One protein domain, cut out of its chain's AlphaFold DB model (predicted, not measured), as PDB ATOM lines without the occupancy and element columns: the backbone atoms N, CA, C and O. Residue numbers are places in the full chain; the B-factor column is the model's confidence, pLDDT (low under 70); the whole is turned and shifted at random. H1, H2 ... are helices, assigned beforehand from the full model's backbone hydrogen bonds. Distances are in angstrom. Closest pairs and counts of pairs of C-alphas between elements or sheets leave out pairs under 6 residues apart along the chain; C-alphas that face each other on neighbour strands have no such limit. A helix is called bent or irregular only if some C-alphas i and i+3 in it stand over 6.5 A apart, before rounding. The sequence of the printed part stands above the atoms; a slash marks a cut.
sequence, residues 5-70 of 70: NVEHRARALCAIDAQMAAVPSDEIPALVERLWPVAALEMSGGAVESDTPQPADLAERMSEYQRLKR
ATOM      1  N   ASN A   5     -18.782 -37.766 -10.581       83.69
ATOM      2  CA  ASN A   5     -18.939 -38.793  -9.558       83.69
ATOM      3  C   ASN A   5     -20.395 -38.932  -9.059       83.69
ATOM      4  O   ASN A   5     -20.895 -40.049  -8.932       83.69
ATOM      5  N   VAL A   6     -21.085 -37.812  -8.812       85.69
ATOM      6  CA  VAL A   6     -22.489 -37.787  -8.364       85.69
ATOM      7  C   VAL A   6     -23.391 -38.345  -9.452       85.69
ATOM      8  O   VAL A   6     -24.213 -39.208  -9.174       85.69
ATOM      9  N   GLU A   7     -23.188 -37.918 -10.694       88.69
ATOM     10  CA  GLU A   7     -23.946 -38.407 -11.845       88.69
ATOM     11  C   GLU A   7     -23.794 -39.929 -12.030       88.69
ATOM     12  O   GLU A   7     -24.789 -40.643 -12.165       88.69
ATOM     13  N   HIS A   8     -22.567 -40.460 -11.967       90.94
ATOM     14  CA  HIS A   8     -22.335 -41.902 -12.087       90.94
ATOM     15  C   HIS A   8     -23.008 -42.695 -10.958       90.94
ATOM     16  O   HIS A   8     -23.663 -43.708 -11.207       90.94
ATOM     17  N   ARG A   9     -22.882 -42.224  -9.710       92.06
ATOM     18  CA  ARG A   9     -23.517 -42.872  -8.557       92.06
ATOM     19  C   ARG A   9     -25.042 -42.794  -8.618       92.06
ATOM     20  O   ARG A   9     -25.697 -43.779  -8.305       92.06
ATOM     21  N   ALA A  10     -25.592 -41.666  -9.057       92.38
ATOM     22  CA  ALA A  10     -27.026 -41.472  -9.209       92.38
ATOM     23  C   ALA A  10     -27.617 -42.406 -10.272       92.38
ATOM     24  O   ALA A  10     -28.643 -43.036 -10.030       92.38
ATOM     25  N   ARG A  11     -26.937 -42.571 -11.416       94.44
ATOM     26  CA  ARG A  11     -27.343 -43.561 -12.425       94.44
ATOM     27  C   ARG A  11     -27.316 -44.985 -11.877       94.44
ATOM     28  O   ARG A  11     -28.263 -45.736 -12.101       94.44
ATOM     29  N   ALA A  12     -26.258 -45.349 -11.152       95.12
ATOM     30  CA  ALA A  12     -26.140 -46.674 -10.551       95.12
ATOM     31  C   ALA A  12     -27.254 -46.934  -9.523       95.12
ATOM     32  O   ALA A  12     -27.861 -48.002  -9.542       95.12
ATOM     33  N   LEU A  13     -27.564 -45.945  -8.680       93.75
ATOM     34  CA  LEU A  13     -28.659 -46.025  -7.716       93.75
ATOM     35  C   LEU A  13     -30.013 -46.192  -8.418       93.75
ATOM     36  O   LEU A  13     -30.734 -47.133  -8.105       93.75
ATOM     37  N   CYS A  14     -30.314 -45.369  -9.432       94.56
ATOM     38  CA  CYS A  14     -31.540 -45.517 -10.222       94.56
ATOM     39  C   CYS A  14     -31.671 -46.905 -10.856       94.56
ATOM     40  O   CYS A  14     -32.766 -47.460 -10.880       94.56
ATOM     41  N   ALA A  15     -30.576 -47.469 -11.373       95.56
ATOM     42  CA  ALA A  15     -30.601 -48.799 -11.969       95.56
ATOM     43  C   ALA A  15     -30.919 -49.880 -10.926       95.56
ATOM     44  O   ALA A  15     -31.700 -50.785 -11.210       95.56
ATOM     45  N   ILE A  16     -30.347 -49.776  -9.722       95.38
ATOM     46  CA  ILE A  16     -30.623 -50.695  -8.608       95.38
ATOM     47  C   ILE A  16     -32.087 -50.583  -8.176       95.38
ATOM     48  O   ILE A  16     -32.766 -51.603  -8.090       95.38
ATOM     49  N   ASP A  17     -32.595 -49.366  -7.969       94.50
ATOM     50  CA  ASP A  17     -33.989 -49.146  -7.565       94.50
ATOM     51  C   ASP A  17     -34.970 -49.700  -8.608       94.50
ATOM     52  O   ASP A  17     -35.939 -50.370  -8.262       94.50
ATOM     53  N   ALA A  18     -34.688 -49.505  -9.901       93.75
ATOM     54  CA  ALA A  18     -35.507 -50.050 -10.981       93.75
ATOM     55  C   ALA A  18     -35.504 -51.590 -11.006       93.75
ATOM     56  O   ALA A  18     -36.553 -52.205 -11.196       93.75
ATOM     57  N   GLN A  19     -34.351 -52.225 -10.768       94.50
ATOM     58  CA  GLN A  19     -34.261 -53.687 -10.652       94.50
ATOM     59  C   GLN A  19     -35.051 -54.204  -9.446       94.50
ATOM     60  O   GLN A  19     -35.775 -55.192  -9.564       94.50
ATOM     61  N   MET A  20     -34.945 -53.527  -8.300       94.25
ATOM     62  CA  MET A  20     -35.676 -53.876  -7.078       94.25
ATOM     63  C   MET A  20     -37.193 -53.724  -7.248       94.25
ATOM     64  O   MET A  20     -37.947 -54.545  -6.731       94.25
ATOM     65  N   ALA A  21     -37.631 -52.738  -8.034       93.69
ATOM     66  CA  ALA A  21     -39.026 -52.532  -8.422       93.69
ATOM     67  C   ALA A  21     -39.520 -53.490  -9.526       93.69
ATOM     68  O   ALA A  21     -40.642 -53.337 -10.010       93.69
ATOM     69  N   ALA A  22     -38.700 -54.463  -9.941       94.69
ATOM     70  CA  ALA A  22     -38.998 -55.409 -11.016       94.69
ATOM     71  C   ALA A  22     -39.349 -54.745 -12.365       94.69
ATOM     72  O   ALA A  22     -40.129 -55.291 -13.148       94.69
ATOM     73  N   VAL A  23     -38.756 -53.581 -12.656       93.81
ATOM     74  CA  VAL A  23     -38.854 -52.947 -13.978       93.81
ATOM     75  C   VAL A  23     -38.194 -53.860 -15.025       93.81
ATOM     76  O   VAL A  23     -37.096 -54.374 -14.771       93.81
ATOM     77  N   PRO A  24     -38.816 -54.072 -16.199       95.25
ATOM     78  CA  PRO A  24     -38.222 -54.854 -17.279       95.25
ATOM     79  C   PRO A  24     -36.835 -54.340 -17.672       95.25
ATOM     80  O   PRO A  24     -36.599 -53.137 -17.774       95.25
ATOM     81  N   SER A  25     -35.890 -55.261 -17.870       92.31
ATOM     82  CA  SER A  25     -34.462 -54.940 -18.022       92.31
ATOM     83  C   SER A  25     -34.160 -54.025 -19.213       92.31
ATOM     84  O   SER A  25     -33.184 -53.279 -19.188       92.31
ATOM     85  N   ASP A  26     -34.991 -54.092 -20.248       96.12
ATOM     86  CA  ASP A  26     -34.951 -53.276 -21.458       96.12
ATOM     87  C   ASP A  26     -35.473 -51.845 -21.249       96.12
ATOM     88  O   ASP A  26     -35.054 -50.934 -21.963       96.12
ATOM     89  N   GLU A  27     -36.306 -51.613 -20.232       95.38
ATOM     90  CA  GLU A  27     -36.829 -50.286 -19.875       95.38
ATOM     91  C   GLU A  27     -35.897 -49.513 -18.926       95.38
ATOM     92  O   GLU A  27     -35.890 -48.275 -18.911       95.38
ATOM     93  N   ILE A  28     -35.058 -50.226 -18.163       93.88
ATOM     94  CA  ILE A  28     -34.158 -49.640 -17.155       93.88
ATOM     95  C   ILE A  28     -33.257 -48.529 -17.727       93.88
ATOM     96  O   ILE A  28     -33.187 -47.475 -17.095       93.88
ATOM     97  N   PRO A  29     -32.586 -48.671 -18.891       95.75
ATOM     98  CA  PRO A  29     -31.700 -47.621 -19.399       95.75
ATOM     99  C   PRO A  29     -32.422 -46.294 -19.666       95.75
ATOM    100  O   PRO A  29     -31.924 -45.230 -19.295       95.75
ATOM    101  N   ALA A  30     -33.618 -46.346 -20.262       94.19
ATOM    102  CA  ALA A  30     -34.413 -45.155 -20.556       94.19
ATOM    103  C   ALA A  30     -34.916 -44.479 -19.273       94.19
ATOM    104  O   ALA A  30     -34.937 -43.251 -19.160       94.19
ATOM    105  N   LEU A  31     -35.291 -45.288 -18.283       93.81
ATOM    106  CA  LEU A  31     -35.720 -44.813 -16.979       93.81
ATOM    107  C   LEU A  31     -34.559 -44.176 -16.200       93.81
ATOM    108  O   LEU A  31     -34.730 -43.093 -15.639       93.81
ATOM    109  N   VAL A  32     -33.368 -44.783 -16.224       94.69
ATOM    110  CA  VAL A  32     -32.153 -44.236 -15.602       94.69
ATOM    111  C   VAL A  32     -31.803 -42.878 -16.198       94.69
ATOM    112  O   VAL A  32     -31.643 -41.932 -15.433       94.69
ATOM    113  N   GLU A  33     -31.753 -42.737 -17.527       92.44
ATOM    114  CA  GLU A  33     -31.442 -41.452 -18.179       92.44
ATOM    115  C   GLU A  33     -32.418 -40.332 -17.790       92.44
ATOM    116  O   GLU A  33     -32.037 -39.164 -17.692       92.44
ATOM    117  N   ARG A  34     -33.673 -40.687 -17.511       91.19
ATOM    118  CA  ARG A  34     -34.703 -39.725 -17.127       91.19
ATOM    119  C   ARG A  34     -34.680 -39.371 -15.641       91.19
ATOM    120  O   ARG A  34     -34.895 -38.202 -15.308       91.19
ATOM    121  N   LEU A  35     -34.442 -40.351 -14.765       92.50
ATOM    122  CA  LEU A  35     -34.612 -40.220 -13.313       92.50
ATOM    123  C   LEU A  35     -33.306 -40.008 -12.532       92.50
ATOM    124  O   LEU A  35     -33.373 -39.516 -11.405       92.50
ATOM    125  N   TRP A  36     -32.125 -40.266 -13.112       91.88
ATOM    126  CA  TRP A  36     -30.849 -40.025 -12.420       91.88
ATOM    127  C   TRP A  36     -30.678 -38.597 -11.870       91.88
ATOM    128  O   TRP A  36     -30.072 -38.472 -10.804       91.88
ATOM    129  N   PRO A  37     -31.219 -37.514 -12.479       88.75
ATOM    130  CA  PRO A  37     -31.105 -36.179 -11.894       88.75
ATOM    131  C   PRO A  37     -31.824 -36.058 -10.545       88.75
ATOM    132  O   PRO A  37     -31.388 -35.300  -9.681       88.75
ATOM    133  N   VAL A  38     -32.899 -36.827 -10.337       89.19
ATOM    134  CA  VAL A  38     -33.621 -36.877  -9.057       89.19
ATOM    135  C   VAL A  38     -32.785 -37.594  -8.005       89.19
ATOM    136  O   VAL A  38     -32.604 -37.070  -6.908       89.19
ATOM    137  N   ALA A  39     -32.218 -38.751  -8.347       89.56
ATOM    138  CA  ALA A  39     -31.310 -39.467  -7.457       89.56
ATOM    139  C   ALA A  39     -30.091 -38.602  -7.086       89.56
ATOM    140  O   ALA A  39     -29.714 -38.529  -5.920       89.56
ATOM    141  N   ALA A  40     -29.520 -37.870  -8.047       88.19
ATOM    142  CA  ALA A  40     -28.419 -36.938  -7.805       88.19
ATOM    143  C   ALA A  40     -28.808 -35.806  -6.836       88.19
ATOM    144  O   ALA A  40     -28.005 -35.421  -5.978       88.19
ATOM    145  N   LEU A  41     -30.040 -35.298  -6.937       85.31
ATOM    146  CA  LEU A  41     -30.575 -34.286  -6.027       85.31
ATOM    147  C   LEU A  41     -30.761 -34.835  -4.602       85.31
ATOM    148  O   LEU A  41     -30.359 -34.179  -3.639       85.31
ATOM    149  N   GLU A  42     -31.315 -36.044  -4.457       85.38
ATOM    150  CA  GLU A  42     -31.448 -36.716  -3.155       85.38
ATOM    151  C   GLU A  42     -30.076 -36.962  -2.512       85.38
ATOM    152  O   GLU A  42     -29.875 -36.656  -1.336       85.38
ATOM    153  N   MET A  43     -29.104 -37.442  -3.294       84.25
ATOM    154  CA  MET A  43     -27.728 -37.671  -2.838       84.25
ATOM    155  C   MET A  43     -27.029 -36.396  -2.360       84.25
ATOM    156  O   MET A  43     -26.172 -36.455  -1.480       84.25
ATOM    157  N   SER A  44     -27.399 -35.248  -2.926       81.06
ATOM    158  CA  SER A  44     -26.870 -33.933  -2.549       81.06
ATOM    159  C   SER A  44     -27.596 -33.331  -1.335       81.06
ATOM    160  O   SER A  44     -27.351 -32.184  -0.971       81.06
ATOM    161  N   GLY A  45     -28.506 -34.081  -0.696       76.25
ATOM    162  CA  GLY A  45     -29.277 -33.630   0.465       76.25
ATOM    163  C   GLY A  45     -30.344 -32.590   0.124       76.25
ATOM    164  O   GLY A  45     -30.698 -31.778   0.976       76.25
ATOM    165  N   GLY A  46     -30.820 -32.558  -1.126       67.50
ATOM    166  CA  GLY A  46     -31.759 -31.540  -1.604       67.50
ATOM    167  C   GLY A  46     -31.134 -30.155  -1.797       67.50
ATOM    168  O   GLY A  46     -31.841 -29.218  -2.171       67.50
ATOM    169  N   ALA A  47     -29.820 -30.009  -1.588       58.19
ATOM    170  CA  ALA A  47     -29.090 -28.824  -1.999       58.19
ATOM    171  C   ALA A  47     -28.982 -28.836  -3.527       58.19
ATOM    172  O   ALA A  47     -28.075 -29.429  -4.109       58.19
ATOM    173  N   VAL A  48     -29.948 -28.196  -4.183       56.69
ATOM    174  CA  VAL A  48     -29.801 -27.802  -5.580       56.69
ATOM    175  C   VAL A  48     -28.661 -26.785  -5.580       56.69
ATOM    176  O   VAL A  48     -28.831 -25.682  -5.053       56.69
ATOM    177  N   GLU A  49     -27.484 -27.139  -6.111       54.88
ATOM    178  CA  GLU A  49     -26.508 -26.111  -6.481       54.88
ATOM    179  C   GLU A  49     -27.282 -25.090  -7.316       54.88
ATOM    180  O   GLU A  49     -27.909 -25.472  -8.307       54.88
ATOM    181  N   SER A  50     -27.319 -23.829  -6.874       51.12
ATOM    182  CA  SER A  50     -28.264 -22.797  -7.338       51.12
ATOM    183  C   SER A  50     -28.194 -22.484  -8.841       51.12
ATOM    184  O   SER A  50     -28.988 -21.696  -9.339       51.12
ATOM    185  N   ASP A  51     -27.268 -23.126  -9.550       52.22
ATOM    186  CA  ASP A  51     -27.003 -23.016 -10.980       52.22
ATOM    187  C   ASP A  51     -27.520 -24.220 -11.795       52.22
ATOM    188  O   ASP A  51     -27.346 -24.274 -13.009       52.22
ATOM    189  N   THR A  52     -28.148 -25.216 -11.156       54.88
ATOM    190  CA  THR A  52     -28.650 -26.398 -11.871       54.88
ATOM    191  C   THR A  52     -30.058 -26.117 -12.392       54.88
ATOM    192  O   THR A  52     -30.985 -26.009 -11.580       54.88
ATOM    193  N   PRO A  53     -30.271 -26.000 -13.718       58.38
ATOM    194  CA  PRO A  53     -31.610 -25.855 -14.264       58.38
ATOM    195  C   PRO A  53     -32.425 -27.091 -13.887       58.38
ATOM    196  O   PRO A  53     -32.143 -28.207 -14.328       58.38
ATOM    197  N   GLN A  54     -33.419 -26.891 -13.026       64.06
ATOM    198  CA  GLN A  54     -34.350 -27.949 -12.672       64.06
ATOM    199  C   GLN A  54     -35.228 -28.234 -13.898       64.06
ATOM    200  O   GLN A  54     -35.763 -27.288 -14.485       64.06
ATOM    201  N   PRO A  55     -35.377 -29.503 -14.315       68.38
ATOM    202  CA  PRO A  55     -36.331 -29.845 -15.358       68.38
ATOM    203  C   PRO A  55     -37.730 -29.359 -14.953       68.38
ATOM    204  O   PRO A  55     -38.112 -29.463 -13.788       68.38
ATOM    205  N   ALA A  56     -38.502 -28.820 -15.903       75.56
ATOM    206  CA  ALA A  56     -39.856 -28.315 -15.637       75.56
ATOM    207  C   ALA A  56     -40.782 -29.403 -15.055       75.56
ATOM    208  O   ALA A  56     -41.708 -29.116 -14.305       75.56
ATOM    209  N   ASP A  57     -40.476 -30.659 -15.367       82.69
ATOM    210  CA  ASP A  57     -41.129 -31.887 -14.935       82.69
ATOM    211  C   ASP A  57     -40.486 -32.521 -13.682       82.69
ATOM    212  O   ASP A  57     -40.715 -33.694 -13.386       82.69
ATOM    213  N   LEU A  58     -39.685 -31.778 -12.901       81.31
ATOM    214  CA  LEU A  58     -38.993 -32.324 -11.723       81.31
ATOM    215  C   LEU A  58     -39.956 -32.962 -10.709       81.31
ATOM    216  O   LEU A  58     -39.673 -34.048 -10.212       81.31
ATOM    217  N   ALA A  59     -41.099 -32.333 -10.425       82.81
ATOM    218  CA  ALA A  59     -42.087 -32.873  -9.488       82.81
ATOM    219  C   ALA A  59     -42.670 -34.224  -9.953       82.81
ATOM    220  O   ALA A  59     -42.893 -35.127  -9.139       82.81
ATOM    221  N   GLU A  60     -42.877 -34.389 -11.262       87.12
ATOM    222  CA  GLU A  60     -43.343 -35.646 -11.852       87.12
ATOM    223  C   GLU A  60     -42.260 -36.722 -11.753       87.12
ATOM    224  O   GLU A  60     -42.526 -37.816 -11.255       87.12
ATOM    225  N   ARG A  61     -41.013 -36.383 -12.111       89.00
ATOM    226  CA  ARG A  61     -39.866 -37.295 -11.981       89.00
ATOM    227  C   ARG A  61     -39.615 -37.713 -10.537       89.00
ATOM    228  O   ARG A  61     -39.312 -38.874 -10.291       89.00
ATOM    229  N   MET A  62     -39.765 -36.799  -9.577       87.94
ATOM    230  CA  MET A  62     -39.672 -37.113  -8.149       87.94
ATOM    231  C   MET A  62     -40.765 -38.086  -7.722       87.94
ATOM    232  O   MET A  62     -40.475 -39.086  -7.070       87.94
ATOM    233  N   SER A  63     -42.011 -37.825  -8.122       88.81
ATOM    234  CA  SER A  63     -43.142 -38.700  -7.801       88.81
ATOM    235  C   SER A  63     -42.952 -40.101  -8.372       88.81
ATOM    236  O   SER A  63     -43.311 -41.086  -7.732       88.81
ATOM    237  N   GLU A  64     -42.389 -40.201  -9.570       90.06
ATOM    238  CA  GLU A  64     -42.108 -41.473 -10.213       90.06
ATOM    239  C   GLU A  64     -40.930 -42.212  -9.584       90.06
ATOM    240  O   GLU A  64     -41.050 -43.396  -9.277       90.06
ATOM    241  N   TYR A  65     -39.824 -41.520  -9.315       89.69
ATOM    242  CA  TYR A  65     -38.671 -42.118  -8.651       89.69
ATOM    243  C   TYR A  65     -39.036 -42.650  -7.255       89.69
ATOM    244  O   TYR A  65     -38.634 -43.744  -6.871       89.69
ATOM    245  N   GLN A  66     -39.911 -41.946  -6.532       89.00
ATOM    246  CA  GLN A  66     -40.454 -42.406  -5.251       89.00
ATOM    247  C   GLN A  66     -41.320 -43.673  -5.365       89.00
ATOM    248  O   GLN A  66     -41.414 -44.426  -4.399       89.00
ATOM    249  N   ARG A  67     -41.933 -43.952  -6.526       89.38
ATOM    250  CA  ARG A  67     -42.666 -45.213  -6.751       89.38
ATOM    251  C   ARG A  67     -41.736 -46.409  -6.926       89.38
ATOM    252  O   ARG A  67     -42.149 -47.507  -6.591       89.38
ATOM    253  N   LEU A  68     -40.512 -46.201  -7.415       86.56
ATOM    254  CA  LEU A  68     -39.514 -47.270  -7.568       86.56
ATOM    255  C   LEU A  68     -38.927 -47.716  -6.227       86.56
ATOM    256  O   LEU A  68     -38.491 -48.849  -6.083       86.56
ATOM    257  N   LYS A  69     -38.918 -46.824  -5.234       80.75
ATOM    258  CA  LYS A  69     -38.338 -47.076  -3.907       80.75
ATOM    259  C   LYS A  69     -39.323 -47.707  -2.912       80.75
ATOM    260  O   LYS A  69     -38.989 -47.813  -1.733       80.75
ATOM    261  N   ARG A  70     -40.541 -48.045  -3.346       70.69
ATOM    262  CA  ARG A  70     -41.647 -48.490  -2.489       70.69
ATOM    263  C   ARG A  70     -41.902 -49.981  -2.632       70.69
ATOM    264  O   ARG A  70     -42.185 -50.600  -1.584       70.69
TER     265      ARG A  70
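This is residues 5 to 70 of the 70 residues of an uncharacterized protein of Angulomicrobium tetraedrale (UniProt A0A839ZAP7). Three helices make this small domain, with the kinked H2 in the middle, H1 crossing it on one side and H3 crossing it on the other. H1 and H3 come together at their last residues, near Asp 17 and Leu 68, and a long loop of residues 44 to 57 makes the end of the domain away from the H1 to H2 link. The printed part has 66 residues with three named helices, H1, H2 and H3 in that order, and no named strand; its class is all helix. The whole is compact, with a radius of gyration of the C-alphas of 11.4 A, and the C-alphas span 35 by 24 by 19 A.

Find C-alpha 5 at (-18.939, -38.793, -9.558); here H1 begins, and it runs through residues 5 to 20 to C-alpha 20 at (-35.676, -53.876, -7.078), 22.7 A away. Go on to Ile 28, where H2 begins; it holds residues 28 to 43 and measures 19.7 A from first to last C-alpha. Look at its C-alphas 34 and 37, which are 7.3 A apart: H2 is irregular there, with a kink of 55 degrees near residue 35. H3 holds residues 58 to 68, 15.5 A from first to last C-alpha, and ends at C-alpha 68 at (-39.514, -47.270, -7.568).

Start with H1 and H2, which touch with 28 pairs of C-alphas within 8 A; their closest C-alphas, those of Ala 10 and Ala 40, are 4.9 A apart. Their lines stand at a steep tilt of 59 degrees, opposite ways, and the line of H2 is a rough one. Then look at residues 34 to 39 of H2, which alone touch H3; the closest C-alphas are those of Val 38 and Met 62, 6.1 A apart. H2 and H3 are about perpendicular, at 74 degrees. H1 and H3 only just touch, with 3 pairs of C-alphas within 8 A, and they touch only at their ends, H1 with residues 17 to 20 alone. Their closest C-alphas are those of Asp 17 and Leu 68, 5.8 A apart, and they run the same way at a steep tilt of 48 degrees. Along the backbone, each O i to N i+4 pair is within hydrogen-bond range in H1 and H3, and 10 of 12 are in H2.

The two C-alphas farthest apart are those of Pro 24 and Ser 50, at 35.0 A. The printed part has no cut and ends at Arg 70, the chain's last residue. The link from H1 to H2, 7 residues, is short, and that from H2 to H3, 14 residues, is long. In this long link the C-alphas of residues 44 to 57 lie 12 to 19 A from the mean of all C-alphas. Read the B-factor column at residues 46 to 55, where the model's pLDDT is under 70; the mean of the printed part is 84.9.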